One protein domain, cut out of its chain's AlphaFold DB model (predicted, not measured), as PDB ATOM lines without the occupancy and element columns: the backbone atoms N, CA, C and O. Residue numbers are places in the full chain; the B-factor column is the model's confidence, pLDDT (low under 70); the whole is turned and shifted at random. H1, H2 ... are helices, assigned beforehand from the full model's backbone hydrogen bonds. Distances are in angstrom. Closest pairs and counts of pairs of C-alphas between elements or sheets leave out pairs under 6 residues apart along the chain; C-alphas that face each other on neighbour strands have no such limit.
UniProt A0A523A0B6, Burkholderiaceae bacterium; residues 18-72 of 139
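This is residues 18 to 72 of the 139 residues of a protein of Burkholderiaceae bacterium (UniProt A0A523A0B6). Helix H1 lies in the middle, with short helices H2 and H3 one after the other on one side of it and a wide unnamed loop, residues 30 to 53, swinging out on the other side and back to H2. The 55 printed residues hold three named helices, H1, H2, H3 in chain order, and no named strand. The class is all helix, though 27 of 55 residues, under half, are in named elements. The whole is compact, radius of gyration of the C-alphas 10.9 A, spanning 26 by 26 by 17 A.

H1, residues 18 to 29, touches H2, residues 54 to 62, with residues 24 to 28 alone. Their closest C-alphas, of Ala 28 and Phe 60, are 5.4 A apart. They run opposite ways at a steep tilt of 55 degrees. H3, residues 66 to 71, only just touches H1, with 3 pairs of C-alphas within 8 A, and H1 does so with residues 20 to 24 alone. The closest are Ala 20 and Phe 68, 7.1 A. H2 and H3 are apart. In H1, H2 and H3 every O i to N i+4 pair is within hydrogen-bond range.

H1 begins at C-alpha 18 (-11.384, -51.143, 4.412) and is 16.2 A long, H2 12.5 A. H3, 8.3 A, ends at C-alpha 71 (-18.004, -41.369, 0.304).

The C-alphas farthest apart, of Ala 39 and Asp 55, are 29.8 A apart. The link H1 to H2 is long, H2 to H3 tight. The printed part has no cut, and no printed residue is under pLDDT 70.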
ATOM      1  N   ASN A  18     -12.342 -50.329   5.164       95.25
ATOM      2  CA  ASN A  18     -11.384 -51.143   4.412       95.25
ATOM      3  C   ASN A  18     -11.570 -50.968   2.911       95.25
ATOM      4  O   ASN A  18     -10.588 -50.727   2.206       95.25
ATOM      5  N   LEU A  19     -12.816 -51.001   2.442       95.25
ATOM      6  CA  LEU A  19     -13.142 -50.718   1.049       95.25
ATOM      7  C   LEU A  19     -12.724 -49.293   0.653       95.25
ATOM      8  O   LEU A  19     -12.082 -49.088  -0.383       95.25
ATOM      9  N   ALA A  20     -13.014 -48.302   1.501       96.44
ATOM     10  CA  ALA A  20     -12.588 -46.928   1.247       96.44
ATOM     11  C   ALA A  20     -11.056 -46.790   1.240       96.44
ATOM     12  O   ALA A  20     -10.503 -46.149   0.346       96.44
ATOM     13  N   TYR A  21     -10.352 -47.415   2.188       96.69
ATOM     14  CA  TYR A  21      -8.890 -47.407   2.254       96.69
ATOM     15  C   TYR A  21      -8.267 -48.045   1.008       96.69
ATOM     16  O   TYR A  21      -7.316 -47.489   0.460       96.69
ATOM     17  N   ALA A  22      -8.804 -49.173   0.533       96.50
ATOM     18  CA  ALA A  22      -8.358 -49.819  -0.700       96.50
ATOM     19  C   ALA A  22      -8.545 -48.901  -1.918       96.50
ATOM     20  O   ALA A  22      -7.622 -48.734  -2.711       96.50
ATOM     21  N   SER A  23      -9.685 -48.211  -1.995       96.12
ATOM     22  CA  SER A  23      -9.963 -47.223  -3.048       96.12
ATOM     23  C   SER A  23      -9.020 -46.012  -2.979       96.12
ATOM     24  O   SER A  23      -8.555 -45.507  -4.000       96.12
ATOM     25  N   ALA A  24      -8.691 -45.532  -1.775       97.31
ATOM     26  CA  ALA A  24      -7.701 -44.470  -1.588       97.31
ATOM     27  C   ALA A  24      -6.287 -44.930  -1.968       97.31
ATOM     28  O   ALA A  24      -5.500 -44.138  -2.484       97.31
ATOM     29  N   TRP A  25      -5.965 -46.202  -1.729       97.81
ATOM     30  CA  TRP A  25      -4.686 -46.792  -2.110       97.81
ATOM     31  C   TRP A  25      -4.560 -46.880  -3.631       97.81
ATOM     32  O   TRP A  25      -3.550 -46.447  -4.180       97.81
ATOM     33  N   GLU A  26      -5.614 -47.330  -4.312       97.62
ATOM     34  CA  GLU A  26      -5.682 -47.340  -5.773       97.62
ATOM     35  C   GLU A  26      -5.538 -45.930  -6.353       97.62
ATOM     36  O   GLU A  26      -4.680 -45.710  -7.199       97.62
ATOM     37  N   ARG A  27      -6.256 -44.933  -5.826       97.06
ATOM     38  CA  ARG A  27      -6.070 -43.525  -6.233       97.06
ATOM     39  C   ARG A  27      -4.637 -43.022  -6.041       97.06
ATOM     40  O   ARG A  27      -4.172 -42.160  -6.787       97.06
ATOM     41  N   ALA A  28      -3.959 -43.491  -4.999       97.25
ATOM     42  CA  ALA A  28      -2.618 -43.040  -4.666       97.25
ATOM     43  C   ALA A  28      -1.528 -43.757  -5.466       97.25
ATOM     44  O   ALA A  28      -0.469 -43.168  -5.649       97.25
ATOM     45  N   PHE A  29      -1.733 -44.995  -5.914       97.12
ATOM     46  CA  PHE A  29      -0.655 -45.820  -6.475       97.12
ATOM     47  C   PHE A  29      -1.039 -46.621  -7.719       97.12
ATOM     48  O   PHE A  29      -0.221 -47.408  -8.185       97.12
ATOM     49  N   ASP A  30      -2.249 -46.431  -8.241       97.25
ATOM     50  CA  ASP A  30      -2.786 -47.104  -9.428       97.25
ATOM     51  C   ASP A  30      -2.789 -48.641  -9.297       97.25
ATOM     52  O   ASP A  30      -2.667 -49.380 -10.273       97.25
ATOM     53  N   VAL A  31      -2.911 -49.131  -8.059       96.31
ATOM     54  CA  VAL A  31      -2.954 -50.556  -7.705       96.31
ATOM     55  C   VAL A  31      -4.038 -50.763  -6.661       96.31
ATOM     56  O   VAL A  31      -4.003 -50.112  -5.625       96.31
ATOM     57  N   TYR A  32      -4.958 -51.699  -6.875       96.19
ATOM     58  CA  TYR A  32      -5.921 -52.096  -5.848       96.19
ATOM     59  C   TYR A  32      -5.302 -53.161  -4.920       96.19
ATOM     60  O   TYR A  32      -4.822 -54.188  -5.414       96.19
ATOM     61  N   PRO A  33      -5.254 -52.954  -3.590       96.00
ATOM     62  CA  PRO A  33      -4.585 -53.885  -2.689       96.00
ATOM     63  C   PRO A  33      -5.415 -55.153  -2.457       96.00
ATOM     64  O   PRO A  33      -6.641 -55.110  -2.381       96.00
ATOM     65  N   LEU A  34      -4.733 -56.288  -2.286       94.00
ATOM     66  CA  LEU A  34      -5.385 -57.553  -1.941       94.00
ATOM     67  C   LEU A  34      -5.818 -57.565  -0.469       94.00
ATOM     68  O   LEU A  34      -5.103 -57.068   0.405       94.00
ATOM     69  N   ASP A  35      -6.958 -58.191  -0.187       91.44
ATOM     70  CA  ASP A  35      -7.389 -58.492   1.178       91.44
ATOM     71  C   ASP A  35      -6.537 -59.632   1.767       91.44
ATOM     72  O   ASP A  35      -6.308 -60.658   1.121       91.44
ATOM     73  N   LYS A  36      -6.056 -59.459   3.002       91.56
ATOM     74  CA  LYS A  36      -5.332 -60.489   3.767       91.56
ATOM     75  C   LYS A  36      -6.269 -61.515   4.419       91.56
ATOM     76  O   LYS A  36      -5.782 -62.413   5.101       91.56
ATOM     77  N   GLY A  37      -7.588 -61.360   4.305       80.56
ATOM     78  CA  GLY A  37      -8.583 -62.193   4.985       80.56
ATOM     79  C   GLY A  37      -8.610 -61.972   6.499       80.56
ATOM     80  O   GLY A  37      -8.954 -62.872   7.261       80.56
ATOM     81  N   SER A  38      -8.192 -60.790   6.961       82.00
ATOM     82  CA  SER A  38      -8.062 -60.483   8.390       82.00
ATOM     83  C   SER A  38      -9.310 -59.780   8.921       82.00
ATOM     84  O   SER A  38      -9.331 -58.556   9.079       82.00
ATOM     85  N   ALA A  39     -10.354 -60.567   9.197       77.19
ATOM     86  CA  ALA A  39     -11.620 -60.066   9.728       77.19
ATOM     87  C   ALA A  39     -11.411 -59.206  10.991       77.19
ATOM     88  O   ALA A  39     -10.651 -59.564  11.892       77.19
ATOM     89  N   GLY A  40     -12.082 -58.053  11.048       79.31
ATOM     90  CA  GLY A  40     -12.009 -57.115  12.174       79.31
ATOM     91  C   GLY A  40     -10.759 -56.223  12.222       79.31
ATOM     92  O   GLY A  40     -10.671 -55.362  13.095       79.31
ATOM     93  N   LEU A  41      -9.795 -56.379  11.305       86.44
ATOM     94  CA  LEU A  41      -8.667 -55.450  11.165       86.44
ATOM     95  C   LEU A  41      -8.977 -54.336  10.157       86.44
ATOM     96  O   LEU A  41      -9.796 -54.515   9.257       86.44
ATOM     97  N   LEU A  42      -8.295 -53.191  10.297       87.50
ATOM     98  CA  LEU A  42      -8.507 -52.011   9.453       87.50
ATOM     99  C   LEU A  42      -7.262 -51.575   8.666       87.50
ATOM    100  O   LEU A  42      -6.131 -51.639   9.164       87.50
ATOM    101  N   GLY A  43      -7.489 -51.068   7.451       90.38
ATOM    102  CA  GLY A  43      -6.493 -50.443   6.581       90.38
ATOM    103  C   GLY A  43      -5.283 -51.340   6.329       90.38
ATOM    104  O   GLY A  43      -5.416 -52.491   5.930       90.38
ATOM    105  N   HIS A  44      -4.078 -50.843   6.617       87.19
ATOM    106  CA  HIS A  44      -2.840 -51.603   6.400       87.19
ATOM    107  C   HIS A  44      -2.761 -52.944   7.155       87.19
ATOM    108  O   HIS A  44      -1.968 -53.821   6.794       87.19
ATOM    109  N   ARG A  45      -3.563 -53.118   8.215       87.25
ATOM    110  CA  ARG A  45      -3.615 -54.369   8.978       87.25
ATOM    111  C   ARG A  45      -4.483 -55.425   8.288       87.25
ATOM    112  O   ARG A  45      -4.161 -56.598   8.430       87.25
ATOM    113  N   SER A  46      -5.507 -55.035   7.524       89.81
ATOM    114  CA  SER A  46      -6.335 -55.967   6.739       89.81
ATOM    115  C   SER A  46      -5.909 -56.097   5.278       89.81
ATOM    116  O   SER A  46      -6.181 -57.121   4.666       89.81
ATOM    117  N   LEU A  47      -5.187 -55.122   4.725       90.88
ATOM    118  CA  LEU A  47      -4.826 -55.092   3.305       90.88
ATOM    119  C   LEU A  47      -3.337 -55.357   3.076       90.88
ATOM    120  O   LEU A  47      -2.484 -54.952   3.873       90.88
ATOM    121  N   ALA A  48      -3.012 -56.026   1.970       93.81
ATOM    122  CA  ALA A  48      -1.661 -56.291   1.473       93.81
ATOM    123  C   ALA A  48      -1.022 -55.028   0.886       93.81
ATOM    124  O   ALA A  48      -0.818 -54.904  -0.317       93.81
ATOM    125  N   VAL A  49      -0.712 -54.085   1.772       93.19
ATOM    126  CA  VAL A  49      -0.039 -52.826   1.455       93.19
ATOM    127  C   VAL A  49       1.330 -52.768   2.114       93.19
ATOM    128  O   VAL A  49       1.555 -53.342   3.184       93.19
ATOM    129  N   GLU A  50       2.250 -52.061   1.471       92.12
ATOM    130  CA  GLU A  50       3.586 -51.818   2.003       92.12
ATOM    131  C   GLU A  50       3.592 -50.687   3.043       92.12
ATOM    132  O   GLU A  50       2.695 -49.840   3.097       92.12
ATOM    133  N   GLN A  51       4.638 -50.655   3.869       92.12
ATOM    134  CA  GLN A  51       4.860 -49.536   4.776       92.12
ATOM    135  C   GLN A  51       5.310 -48.307   3.980       92.12
ATOM    136  O   GLN A  51       6.331 -48.333   3.297       92.12
ATOM    137  N   LEU A  52       4.555 -47.215   4.092       93.69
ATOM    138  CA  LEU A  52       4.861 -45.960   3.410       93.69
ATOM    139  C   LEU A  52       5.724 -45.041   4.276       93.69
ATOM    140  O   LEU A  52       5.505 -44.915   5.481       93.69
ATOM    141  N   THR A  53       6.642 -44.319   3.636       93.44
ATOM    142  CA  THR A  53       7.487 -43.297   4.266       93.44
ATOM    143  C   THR A  53       7.451 -41.990   3.467       93.44
ATOM    144  O   THR A  53       7.131 -41.991   2.274       93.44
ATOM    145  N   ALA A  54       7.740 -40.874   4.148       94.19
ATOM    146  CA  ALA A  54       7.914 -39.534   3.571       94.19
ATOM    147  C   ALA A  54       6.854 -39.166   2.505       94.19
ATOM    148  O   ALA A  54       5.651 -39.225   2.779       94.19
ATOM    149  N   ASP A  55       7.292 -38.821   1.294       95.62
ATOM    150  CA  ASP A  55       6.450 -38.327   0.201       95.62
ATOM    151  C   ASP A  55       5.357 -39.317  -0.204       95.62
ATOM    152  O   ASP A  55       4.238 -38.914  -0.526       95.62
ATOM    153  N   ARG A  56       5.627 -40.628  -0.141       95.25
ATOM    154  CA  ARG A  56       4.613 -41.643  -0.460       95.25
ATOM    155  C   ARG A  56       3.508 -41.670   0.587       95.25
ATOM    156  O   ARG A  56       2.336 -41.773   0.236       95.25
ATOM    157  N   LEU A  57       3.870 -41.538   1.865       94.50
ATOM    158  CA  LEU A  57       2.892 -41.424   2.946       94.50
ATOM    159  C   LEU A  57       2.082 -40.130   2.818       94.50
ATOM    160  O   LEU A  57       0.872 -40.148   3.037       94.50
ATOM    161  N   GLN A  58       2.717 -39.021   2.431       94.94
ATOM    162  CA  GLN A  58       2.025 -37.757   2.183       94.94
ATOM    163  C   GLN A  58       1.052 -37.856   1.000       94.94
ATOM    164  O   GLN A  58      -0.103 -37.459   1.143       94.94
ATOM    165  N   ARG A  59       1.482 -38.435  -0.132       96.31
ATOM    166  CA  ARG A  59       0.628 -38.703  -1.303       96.31
ATOM    167  C   ARG A  59      -0.563 -39.580  -0.936       96.31
ATOM    168  O   ARG A  59      -1.681 -39.308  -1.351       96.31
ATOM    169  N   PHE A  60      -0.343 -40.618  -0.136       96.69
ATOM    170  CA  PHE A  60      -1.440 -41.463   0.309       96.69
ATOM    171  C   PHE A  60      -2.409 -40.692   1.210       96.69
ATOM    172  O   PHE A  60      -3.608 -40.687   0.959       96.69
ATOM    173  N   ARG A  61      -1.900 -39.957   2.207       94.25
ATOM    174  CA  ARG A  61      -2.718 -39.135   3.115       94.25
ATOM    175  C   ARG A  61      -3.507 -38.038   2.400       94.25
ATOM    176  O   ARG A  61      -4.580 -37.685   2.881       94.25
ATOM    177  N   SER A  62      -3.033 -37.512   1.268       95.56
ATOM    178  CA  SER A  62      -3.785 -36.509   0.501       95.56
ATOM    179  C   SER A  62      -5.043 -37.078  -0.163       95.56
ATOM    180  O   SER A  62      -5.952 -36.314  -0.470       95.56
ATOM    181  N   CYS A  63      -5.145 -38.406  -0.312       97.31
ATOM    182  CA  CYS A  63      -6.354 -39.072  -0.802       97.31
ATOM    183  C   CYS A  63      -7.466 -39.170   0.260       97.31
ATOM    184  O   CYS A  63      -8.607 -39.458  -0.090       97.31
ATOM    185  N   PHE A  64      -7.169 -38.883   1.534       96.06
ATOM    186  CA  PHE A  64      -8.122 -38.848   2.656       96.06
ATOM    187  C   PHE A  64      -8.780 -37.462   2.737       96.06
ATOM    188  O   PHE A  64      -8.775 -36.798   3.780       96.06
ATOM    189  N   ASP A  65      -9.264 -37.003   1.587       96.06
ATOM    190  CA  ASP A  65      -9.916 -35.717   1.380       96.06
ATOM    191  C   ASP A  65     -11.395 -35.745   1.804       96.06
ATOM    192  O   ASP A  65     -11.916 -36.731   2.327       96.06
ATOM    193  N   GLU A  66     -12.096 -34.633   1.601       96.19
ATOM    194  CA  GLU A  66     -13.508 -34.533   1.965       96.19
ATOM    195  C   GLU A  66     -14.387 -35.543   1.212       96.19
ATOM    196  O   GLU A  66     -15.320 -36.100   1.792       96.19
ATOM    197  N   SER A  67     -14.068 -35.824  -0.056       96.12
ATOM    198  CA  SER A  67     -14.803 -36.789  -0.875       96.12
ATOM    199  C   SER A  67     -14.631 -38.208  -0.344       96.12
ATOM    200  O   SER A  67     -15.606 -38.956  -0.300       96.12
ATOM    201  N   PHE A  68     -13.428 -38.559   0.120       97.38
ATOM    202  CA  PHE A  68     -13.165 -39.820   0.809       97.38
ATOM    203  C   PHE A  68     -14.054 -39.966   2.048       97.38
ATOM    204  O   PHE A  68     -14.840 -40.907   2.124       97.38
ATOM    205  N   TRP A  69     -14.008 -39.010   2.984       97.50
ATOM    206  CA  TRP A  69     -14.774 -39.111   4.235       97.50
ATOM    207  C   TRP A  69     -16.288 -39.040   4.023       97.50
ATOM    208  O   TRP A  69     -17.042 -39.622   4.800       97.50
ATOM    209  N   ARG A  70     -16.742 -38.351   2.970       97.19
ATOM    210  CA  ARG A  70     -18.157 -38.279   2.585       97.19
ATOM    211  C   ARG A  70     -18.642 -39.541   1.855       97.19
ATOM    212  O   ARG A  70     -19.849 -39.785   1.783       97.19
ATOM    213  N   GLY A  71     -17.723 -40.305   1.268       96.81
ATOM    214  CA  GLY A  71     -18.004 -41.369   0.304       96.81
ATOM    215  C   GLY A  71     -17.899 -42.794   0.840       96.81
ATOM    216  O   GLY A  71     -18.159 -43.717   0.077       96.81
ATOM    217  N   ILE A  72     -17.530 -42.990   2.110       98.19
ATOM    218  CA  ILE A  72     -17.381 -44.334   2.687       98.19
ATOM    219  C   ILE A  72     -18.753 -45.041   2.695       98.19
ATOM    220  O   ILE A  72     -19.727 -44.451   3.176       98.19
TER     221      ILE A  72